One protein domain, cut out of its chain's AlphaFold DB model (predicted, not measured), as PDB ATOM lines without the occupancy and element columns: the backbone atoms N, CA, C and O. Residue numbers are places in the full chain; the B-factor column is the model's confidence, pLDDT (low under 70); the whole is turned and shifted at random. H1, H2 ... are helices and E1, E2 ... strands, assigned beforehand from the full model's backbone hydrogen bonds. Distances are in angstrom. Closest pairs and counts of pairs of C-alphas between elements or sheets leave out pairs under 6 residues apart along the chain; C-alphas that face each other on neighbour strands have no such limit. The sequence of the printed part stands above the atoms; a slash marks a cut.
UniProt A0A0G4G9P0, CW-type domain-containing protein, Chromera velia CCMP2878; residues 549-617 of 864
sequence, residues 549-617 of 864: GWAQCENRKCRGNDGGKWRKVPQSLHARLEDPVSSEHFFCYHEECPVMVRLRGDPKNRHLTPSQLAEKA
ATOM      1  N   GLY A 549     -19.381  26.710  33.870       75.25
ATOM      2  CA  GLY A 549     -19.701  26.374  32.483       75.25
ATOM      3  C   GLY A 549     -18.562  25.599  31.812       75.25
ATOM      4  O   GLY A 549     -17.537  25.317  32.437       75.25
ATOM      5  N   TRP A 550     -18.722  25.246  30.537       81.81
ATOM      6  CA  TRP A 550     -17.699  24.529  29.766       81.81
ATOM      7  C   TRP A 550     -17.150  25.418  28.655       81.81
ATOM      8  O   TRP A 550     -17.912  26.012  27.898       81.81
ATOM      9  N   ALA A 551     -15.825  25.492  28.540       83.44
ATOM     10  CA  ALA A 551     -15.156  26.239  27.481       83.44
ATOM     11  C   ALA A 551     -14.138  25.358  26.753       83.44
ATOM     12  O   ALA A 551     -13.396  24.594  27.375       83.44
ATOM     13  N   GLN A 552     -14.100  25.469  25.425       84.56
ATOM     14  CA  GLN A 552     -13.195  24.689  24.587       84.56
ATOM     15  C   GLN A 552     -11.896  25.457  24.344       84.56
ATOM     16  O   GLN A 552     -11.912  26.574  23.833       84.56
ATOM     17  N   CYS A 553     -10.756  24.872  24.713       86.44
ATOM     18  CA  CYS A 553      -9.455  25.512  24.541       86.44
ATOM     19  C   CYS A 553      -9.099  25.659  23.060       86.44
ATOM     20  O   CYS A 553      -9.011  24.682  22.315       86.44
ATOM     21  N   GLU A 554      -8.772  26.876  22.645       81.94
ATOM     22  CA  GLU A 554      -8.436  27.172  21.259       81.94
ATOM     23  C   GLU A 554      -6.957  26.964  20.912       81.94
ATOM     24  O   GLU A 554      -6.595  27.060  19.733       81.94
ATOM     25  N   ASN A 555      -6.101  26.638  21.890       82.81
ATOM     26  CA  ASN A 555      -4.667  26.452  21.665       82.81
ATOM     27  C   ASN A 555      -4.426  25.317  20.661       82.81
ATOM     28  O   ASN A 555      -4.933  24.208  20.819       82.81
ATOM     29  N   ARG A 556      -3.576  25.566  19.662       78.12
ATOM     30  CA  ARG A 556      -3.192  24.590  18.637       78.12
ATOM     31  C   ARG A 556      -2.644  23.285  19.224       78.12
ATOM     32  O   ARG A 556      -2.893  22.238  18.644       78.12
ATOM     33  N   LYS A 557      -1.953  23.341  20.371       79.88
ATOM     34  CA  LYS A 557      -1.442  22.154  21.085       79.88
ATOM     35  C   LYS A 557      -2.565  21.277  21.668       79.88
ATOM     36  O   LYS A 557      -2.381  20.077  21.808       79.88
ATOM     37  N   CYS A 558      -3.729  21.858  21.968       77.44
ATOM     38  CA  CYS A 558      -4.895  21.151  22.507       77.44
ATOM     39  C   CYS A 558      -5.870  20.660  21.424       77.44
ATOM     40  O   CYS A 558      -6.798  19.932  21.755       77.44
ATOM     41  N   ARG A 559      -5.691  21.059  20.155       65.56
ATOM     42  CA  ARG A 559      -6.534  20.642  19.023       65.56
ATOM     43  C   ARG A 559      -6.029  19.305  18.465       65.56
ATOM     44  O   ARG A 559      -5.234  19.290  17.527       65.56
ATOM     45  N   GLY A 560      -6.464  18.197  19.066       61.59
ATOM     46  CA  GLY A 560      -6.329  16.856  18.485       61.59
ATOM     47  C   GLY A 560      -7.287  16.637  17.302       61.59
ATOM     48  O   GLY A 560      -7.836  17.595  16.756       61.59
ATOM     49  N   ASN A 561      -7.526  15.376  16.917       49.50
ATOM     50  CA  ASN A 561      -8.464  15.022  15.836       49.50
ATOM     51  C   ASN A 561      -9.934  15.419  16.120       49.50
ATOM     52  O   ASN A 561     -10.715  15.491  15.172       49.50
ATOM     53  N   ASP A 562     -10.281  15.752  17.372       51.88
ATOM     54  CA  ASP A 562     -11.666  15.909  17.850       51.88
ATOM     55  C   ASP A 562     -12.062  17.354  18.237       51.88
ATOM     56  O   ASP A 562     -13.119  17.589  18.819       51.88
ATOM     57  N   GLY A 563     -11.251  18.359  17.882       59.00
ATOM     58  CA  GLY A 563     -11.424  19.734  18.380       59.00
ATOM     59  C   GLY A 563     -10.678  19.952  19.703       59.00
ATOM     60  O   GLY A 563     -10.074  19.030  20.232       59.00
ATOM     61  N   GLY A 564     -10.579  21.190  20.193       73.12
ATOM     62  CA  GLY A 564      -9.776  21.512  21.386       73.12
ATOM     63  C   GLY A 564     -10.240  20.806  22.674       73.12
ATOM     64  O   GLY A 564     -11.421  20.491  22.788       73.12
ATOM     65  N   LYS A 565      -9.338  20.615  23.653       84.38
ATOM     66  CA  LYS A 565      -9.666  20.111  25.009       84.38
ATOM     67  C   LYS A 565     -10.732  20.980  25.694       84.38
ATOM     68  O   LYS A 565     -10.577  22.206  25.729       84.38
ATOM     69  N   TRP A 566     -11.754  20.369  26.285       83.06
ATOM     70  CA  TRP A 566     -12.761  21.054  27.094       83.06
ATOM     71  C   TRP A 566     -12.295  21.265  28.536       83.06
ATOM     72  O   TRP A 566     -11.584  20.445  29.118       83.06
ATOM     73  N   ARG A 567     -12.677  22.405  29.116       85.00
ATOM     74  CA  ARG A 567     -12.383  22.766  30.506       85.00
ATOM     75  C   ARG A 567     -13.643  23.204  31.223       85.00
ATOM     76  O   ARG A 567     -14.424  23.987  30.676       85.00
ATOM     77  N   LYS A 568     -13.786  22.763  32.470       81.50
ATOM     78  CA  LYS A 568     -14.788  23.294  33.392       81.50
ATOM     79  C   LYS A 568     -14.289  24.650  33.892       81.50
ATOM     80  O   LYS A 568     -13.238  24.730  34.523       81.50
ATOM     81  N   VAL A 569     -14.997  25.728  33.574       81.81
ATOM     82  CA  VAL A 569     -14.605  27.116  33.877       81.81
ATOM     83  C   VAL A 569     -15.646  27.804  34.752       81.81
ATOM     84  O   VAL A 569     -16.808  27.427  34.673       81.81
ATOM     85  N   PRO A 570     -15.288  28.809  35.569       79.06
ATOM     86  CA  PRO A 570     -16.272  29.575  36.330       79.06
ATOM     87  C   PRO A 570     -17.359  30.193  35.432       79.06
ATOM     88  O   PRO A 570     -17.066  30.632  34.319       79.06
ATOM     89  N   GLN A 571     -18.602  30.280  35.911       75.31
ATOM     90  CA  GLN A 571     -19.740  30.812  35.147       75.31
ATOM     91  C   GLN A 571     -19.521  32.273  34.724       75.31
ATOM     92  O   GLN A 571     -19.973  32.682  33.659       75.31
ATOM     93  N   SER A 572     -18.770  33.046  35.516       75.69
ATOM     94  CA  SER A 572     -18.347  34.410  35.177       75.69
ATOM     95  C   SER A 572     -17.453  34.470  33.938       75.69
ATOM     96  O   SER A 572     -17.552  35.411  33.154       75.69
ATOM     97  N   LEU A 573     -16.583  33.476  33.749       80.12
ATOM     98  CA  LEU A 573     -15.749  33.358  32.559       80.12
ATOM     99  C   LEU A 573     -16.569  32.818  31.386       80.12
ATOM    100  O   LEU A 573     -16.494  33.360  30.291       80.12
ATOM    101  N   HIS A 574     -17.398  31.799  31.619       80.69
ATOM    102  CA  HIS A 574     -18.267  31.233  30.587       80.69
ATOM    103  C   HIS A 574     -19.194  32.287  29.965       80.69
ATOM    104  O   HIS A 574     -19.224  32.423  28.748       80.69
ATOM    105  N   ALA A 575     -19.853  33.112  30.786       75.88
ATOM    106  CA  ALA A 575     -20.729  34.180  30.309       75.88
ATOM    107  C   ALA A 575     -19.994  35.246  29.473       75.88
ATOM    108  O   ALA A 575     -20.574  35.794  28.542       75.88
ATOM    109  N   ARG A 576     -18.715  35.528  29.770       80.81
ATOM    110  CA  ARG A 576     -17.891  36.458  28.974       80.81
ATOM    111  C   ARG A 576     -17.410  35.865  27.654       80.81
ATOM    112  O   ARG A 576     -17.210  36.607  26.698       80.81
ATOM    113  N   LEU A 577     -17.230  34.547  27.610       79.38
ATOM    114  CA  LEU A 577     -16.882  33.810  26.396       79.38
ATOM    115  C   LEU A 577     -18.093  33.606  25.470       79.38
ATOM    116  O   LEU A 577     -17.913  33.468  24.266       79.38
ATOM    117  N   GLU A 578     -19.312  33.579  26.017       72.56
ATOM    118  CA  GLU A 578     -20.558  33.450  25.244       72.56
ATOM    119  C   GLU A 578     -21.158  34.793  24.790       72.56
ATOM    120  O   GLU A 578     -22.069  34.799  23.960       72.56
ATOM    121  N   ASP A 579     -20.665  35.928  25.299       71.31
ATOM    122  CA  ASP A 579     -21.135  37.257  24.896       71.31
ATOM    123  C   ASP A 579     -20.760  37.544  23.424       71.31
ATOM    124  O   ASP A 579     -19.574  37.648  23.106       71.31
ATOM    125  N   PRO A 580     -21.736  37.732  22.510       55.62
ATOM    126  CA  PRO A 580     -21.473  37.973  21.090       55.62
ATOM    127  C   PRO A 580     -20.762  39.307  20.794       55.62
ATOM    128  O   PRO A 580     -20.337  39.528  19.660       55.62
ATOM    129  N   VAL A 581     -20.633  40.205  21.778       65.12
ATOM    130  CA  VAL A 581     -19.853  41.450  21.673       65.12
ATOM    131  C   VAL A 581     -18.398  41.251  22.131       65.12
ATOM    132  O   VAL A 581     -17.519  42.036  21.767       65.12
ATOM    133  N   SER A 582     -18.123  40.196  22.899       64.06
ATOM    134  CA  SER A 582     -16.794  39.859  23.403       64.06
ATOM    135  C   SER A 582     -15.958  39.150  22.331       64.06
ATOM    136  O   SER A 582     -16.404  38.204  21.691       64.06
ATOM    137  N   SER A 583     -14.709  39.587  22.137       66.25
ATOM    138  CA  SER A 583     -13.717  38.888  21.300       66.25
ATOM    139  C   SER A 583     -12.776  38.003  22.132       66.25
ATOM    140  O   SER A 583     -11.621  37.792  21.755       66.25
ATOM    141  N   GLU A 584     -13.209  37.590  23.325       80.44
ATOM    142  CA  GLU A 584     -12.394  36.835  24.277       80.44
ATOM    143  C   GLU A 584     -12.305  35.361  23.844       80.44
ATOM    144  O   GLU A 584     -13.309  34.675  23.692       80.44
ATOM    145  N   HIS A 585     -11.082  34.870  23.619       81.94
ATOM    146  CA  HIS A 585     -10.815  33.478  23.249       81.94
ATOM    147  C   HIS A 585     -10.380  32.674  24.471       81.94
ATOM    148  O   HIS A 585      -9.542  33.127  25.259       81.94
ATOM    149  N   PHE A 586     -10.879  31.444  24.604       89.06
ATOM    150  CA  PHE A 586     -10.514  30.594  25.731       89.06
ATOM    151  C   PHE A 586      -9.276  29.738  25.449       89.06
ATOM    152  O   PHE A 586      -9.168  29.048  24.434       89.06
ATOM    153  N   PHE A 587      -8.356  29.705  26.412       89.69
ATOM    154  CA  PHE A 587      -7.188  28.827  26.403       89.69
ATOM    155  C   PHE A 587      -7.047  28.122  27.754       89.69
ATOM    156  O   PHE A 587      -7.356  28.706  28.787       89.69
ATOM    157  N   CYS A 588      -6.486  26.907  27.788       87.69
ATOM    158  CA  CYS A 588      -6.186  26.202  29.046       87.69
ATOM    159  C   CYS A 588      -5.320  27.037  29.998       87.69
ATOM    160  O   CYS A 588      -5.353  26.797  31.196       87.69
ATOM    161  N   TYR A 589      -4.549  27.993  29.465       89.75
ATOM    162  CA  TYR A 589      -3.702  28.896  30.237       89.75
ATOM    163  C   TYR A 589      -4.370  30.231  30.631       89.75
ATOM    164  O   TYR A 589      -3.691  31.131  31.132       89.75
ATOM    165  N   HIS A 590      -5.686  30.360  30.428       88.44
ATOM    166  CA  HIS A 590      -6.473  31.506  30.883       88.44
ATOM    167  C   HIS A 590      -6.358  31.671  32.405       88.44
ATOM    168  O   HIS A 590      -6.349  30.679  33.134       88.44
ATOM    169  N   GLU A 591      -6.269  32.907  32.902       82.06
ATOM    170  CA  GLU A 591      -5.971  33.167  34.323       82.06
ATOM    171  C   GLU A 591      -7.035  32.598  35.266       82.06
ATOM    172  O   GLU A 591      -6.711  32.042  36.309       82.06
ATOM    173  N   GLU A 592      -8.294  32.667  34.839       81.81
ATOM    174  CA  GLU A 592      -9.463  32.123  35.541       81.81
ATOM    175  C   GLU A 592      -9.758  30.642  35.226       81.81
ATOM    176  O   GLU A 592     -10.750  30.094  35.706       81.81
ATOM    177  N   CYS A 593      -8.926  29.959  34.429       82.25
ATOM    178  CA  CYS A 593      -9.079  28.518  34.224       82.25
ATOM    179  C   CYS A 593      -8.655  27.761  35.498       82.25
ATOM    180  O   CYS A 593      -7.526  27.955  35.959       82.25
ATOM    181  N   PRO A 594      -9.475  26.842  36.046       80.12
ATOM    182  CA  PRO A 594      -9.131  26.111  37.270       80.12
ATOM    183  C   PRO A 594      -7.806  25.340  37.196       80.12
ATOM    184  O   PRO A 594      -7.090  25.248  38.194       80.12
ATOM    185  N   VAL A 595      -7.431  24.849  36.010       84.62
ATOM    186  CA  VAL A 595      -6.124  24.217  35.763       84.62
ATOM    187  C   VAL A 595      -4.976  25.202  36.012       84.62
ATOM    188  O   VAL A 595      -4.015  24.867  36.702       84.62
ATOM    189  N   MET A 596      -5.081  26.440  35.525       85.25
ATOM    190  CA  MET A 596      -4.056  27.466  35.755       85.25
ATOM    191  C   MET A 596      -4.017  27.974  37.176       85.25
ATOM    192  O   MET A 596      -2.927  28.190  37.703       85.25
ATOM    193  N   VAL A 597      -5.181  28.155  37.794       82.06
ATOM    194  CA  VAL A 597      -5.271  28.547  39.202       82.06
ATOM    195  C   VAL A 597      -4.545  27.510  40.063       82.06
ATOM    196  O   VAL A 597      -3.707  27.872  40.890       82.06
ATOM    197  N   ARG A 598      -4.764  26.215  39.795       85.12
ATOM    198  CA  ARG A 598      -4.067  25.108  40.465       85.12
ATOM    199  C   ARG A 598      -2.561  25.123  40.196       85.12
ATOM    200  O   ARG A 598      -1.773  25.061  41.137       85.12
ATOM    201  N   LEU A 599      -2.148  25.242  38.931       84.19
ATOM    202  CA  LEU A 599      -0.731  25.234  38.554       84.19
ATOM    203  C   LEU A 599       0.044  26.420  39.141       84.19
ATOM    204  O   LEU A 599       1.174  26.219  39.580       84.19
ATOM    205  N   ARG A 600      -0.546  27.624  39.187       81.06
ATOM    206  CA  ARG A 600       0.060  28.813  39.817       81.06
ATOM    207  C   ARG A 600       0.063  28.723  41.348       81.06
ATOM    208  O   ARG A 600       0.978  29.248  41.979       81.06
ATOM    209  N   GLY A 601      -0.942  28.073  41.935       76.88
ATOM    210  CA  GLY A 601      -1.064  27.883  43.382       76.88
ATOM    211  C   GLY A 601      -0.073  26.873  43.972       76.88
ATOM    212  O   GLY A 601       0.301  27.006  45.137       76.88
ATOM    213  N   ASP A 602       0.392  25.898  43.185       81.88
ATOM    214  CA  ASP A 602       1.342  24.878  43.643       81.88
ATOM    215  C   ASP A 602       2.757  25.468  43.861       81.88
ATOM    216  O   ASP A 602       3.406  25.910  42.901       81.88
ATOM    217  N   PRO A 603       3.302  25.436  45.098       83.12
ATOM    218  CA  PRO A 603       4.652  25.911  45.398       83.12
ATOM    219  C   PRO A 603       5.743  25.268  44.534       83.12
ATOM    220  O   PRO A 603       6.764  25.908  44.273       83.12
ATOM    221  N   LYS A 604       5.527  24.035  44.056       84.31
ATOM    222  CA  LYS A 604       6.471  23.316  43.195       84.31
ATOM    223  C   LYS A 604       6.603  23.944  41.815       84.31
ATOM    224  O   LYS A 604       7.635  23.752  41.196       84.31
ATOM    225  N   ASN A 605       5.633  24.725  41.345       85.69
ATOM    226  CA  ASN A 605       5.674  25.336  40.014       85.69
ATOM    227  C   ASN A 605       6.179  26.790  40.019       85.69
ATOM    228  O   ASN A 605       6.296  27.393  38.957       85.69
ATOM    229  N   ARG A 606       6.539  27.356  41.183       82.81
ATOM    230  CA  ARG A 606       6.993  28.761  41.313       82.81
ATOM    231  C   ARG A 606       8.258  29.104  40.521       82.81
ATOM    232  O   ARG A 606       8.514  30.275  40.274       82.81
ATOM    233  N   HIS A 607       9.054  28.099  40.163       85.31
ATOM    234  CA  HIS A 607      10.280  28.260  39.382       85.31
ATOM    235  C   HIS A 607      10.043  28.211  37.860       85.31
ATOM    236  O   HIS A 607      10.976  28.452  37.098       85.31
ATOM    237  N   LEU A 608       8.826  27.877  37.411       86.94
ATOM    238  CA  LEU A 608       8.483  27.789  35.994       86.94
ATOM    239  C   LEU A 608       8.169  29.176  35.425       86.94
ATOM    240  O   LEU A 608       7.482  29.988  36.042       86.94
ATOM    241  N   THR A 609       8.643  29.432  34.207       88.00
ATOM    242  CA  THR A 609       8.283  30.643  33.457       88.00
ATOM    243  C   THR A 609       6.812  30.601  33.008       88.00
ATOM    244  O   THR A 609       6.244  29.513  32.871       88.00
ATOM    245  N   PRO A 610       6.176  31.753  32.709       81.62
ATOM    246  CA  PRO A 610       4.799  31.791  32.210       81.62
ATOM    247  C   PRO A 610       4.559  30.909  30.975       81.62
ATOM    248  O   PRO A 610       3.535  30.234  30.897       81.62
ATOM    249  N   SER A 611       5.521  30.844  30.049       80.81
ATOM    250  CA  SER A 611       5.438  29.975  28.868       80.81
ATOM    251  C   SER A 611       5.464  28.490  29.237       80.81
ATOM    252  O   SER A 611       4.676  27.715  28.705       80.81
ATOM    253  N   GLN A 612       6.306  28.094  30.198       85.31
ATOM    254  CA  GLN A 612       6.366  26.713  30.691       85.31
ATOM    255  C   GLN A 612       5.095  26.318  31.458       85.31
ATOM    256  O   GLN A 612       4.623  25.192  31.330       85.31
ATOM    257  N   LEU A 613       4.503  27.244  32.220       84.12
ATOM    258  CA  LEU A 613       3.206  27.037  32.871       84.12
ATOM    259  C   LEU A 613       2.076  26.875  31.850       84.12
ATOM    260  O   LEU A 613       1.235  25.994  32.012       84.12
ATOM    261  N   ALA A 614       2.073  27.685  30.790       84.00
ATOM    262  CA  ALA A 614       1.079  27.591  29.728       84.00
ATOM    263  C   ALA A 614       1.184  26.276  28.940       84.00
ATOM    264  O   ALA A 614       0.161  25.670  28.612       84.00
ATOM    265  N   GLU A 615       2.407  25.806  28.672       85.38
ATOM    266  CA  GLU A 615       2.643  24.487  28.077       85.38
ATOM    267  C   GLU A 615       2.137  23.369  28.983       85.38
ATOM    268  O   GLU A 615       1.376  22.523  28.511       85.38
ATOM    269  N   LYS A 616       2.476  23.427  30.277       87.88
ATOM    270  CA  LYS A 616       2.050  22.451  31.282       87.88
ATOM    271  C   LYS A 616       0.525  22.394  31.417       87.88
ATOM    272  O   LYS A 616      -0.038  21.309  31.400       87.88
ATOM    273  N   ALA A 617      -0.163  23.537  31.420       86.12
ATOM    274  CA  ALA A 617      -1.631  23.602  31.446       86.12
ATOM    275  C   ALA A 617      -2.303  22.966  30.218       86.12
ATOM    276  O   ALA A 617      -3.428  22.469  30.291       86.12
TER     277      ALA A 617
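What this domain is: This is residues 549 to 617 of the 864 residues of the protein "CW-type domain-containing protein" of Chromera velia CCMP2878 (UniProt A0A0G4G9P0). A small two-stranded hairpin, E1 and E2, has helix H1 packed beside E1 toward one end of the domain, while helices H2 and H3 make a V toward the other end, meeting where H2 begins and H3 ends. Long unnamed stretches join these parts: residues 553 to 565 loop between the two strands, and residues 579 to 593 cross from H1 to H2. The printed part has 69 residues with three named helices and two named strands, in the order E1, E2, H1, H2, H3; under half of the residues, 33, are in named elements, and the class is mixed, helices and strands. The sheet has the order E1 - E2 and is antiparallel. The whole is compact, with a radius of gyration of the C-alphas of 12.6 A, and the C-alphas span 38 by 29 by 18 A.

Where its parts are: Find C-alpha 549 at (-19.701, 26.374, 32.483); from there strand E1 runs through residues 549 to 552. Strand E2 follows at residues 566 to 570, 13.0 A from first to last C-alpha. Helix H1, residues 571 to 578, begins at C-alpha 571 at (-19.740, 30.812, 35.147) and is 10.3 A long. Helix H2, residues 594 to 601, is also 10.3 A long. Helix H3, residues 610 to 617, is 10.4 A long and ends at C-alpha 617 at (-1.631, 23.602, 31.446).

How they stand to each other: Look first at the hairpin of E1 and E2, antiparallel with 141 degrees between their directions. You will find N 549 and O 569 2.8 A apart and N 551 and O 567 3.0 A apart, both within hydrogen-bond range. From E1 look to H1: their closest C-alphas, those of Gly 549 and Gln 571, are 5.2 A apart. From E2 look to H2: the C-alphas of Val 569 and Pro 594 are the closest, 6.5 A apart. H2 and H3 touch, the closest C-alphas being those of Val 595 and Ala 617 at 6.3 A; they run opposite ways at a steep tilt of 49 degrees. H1 is apart from H2 and from H3, and H3 is apart from both strands. In H2 and H3 every O i to N i+4 pair is within hydrogen-bond range; in H1, 3 of 4 are.

The domain as a whole: The two C-alphas farthest apart are those of Val 581 and Lys 604, at 38.5 A. The printed part has no cut. The links from E1 to E2 and from H1 to H2 are long, that from H2 to H3 is short, and that from E2 to H1 is tight. Within the first long link, residues 559 to 560 pair with residues 563 to 564, antiparallel. The mean pLDDT of the printed part is 79.4; look for values under 70 at residues 559 to 563 and 580 to 583.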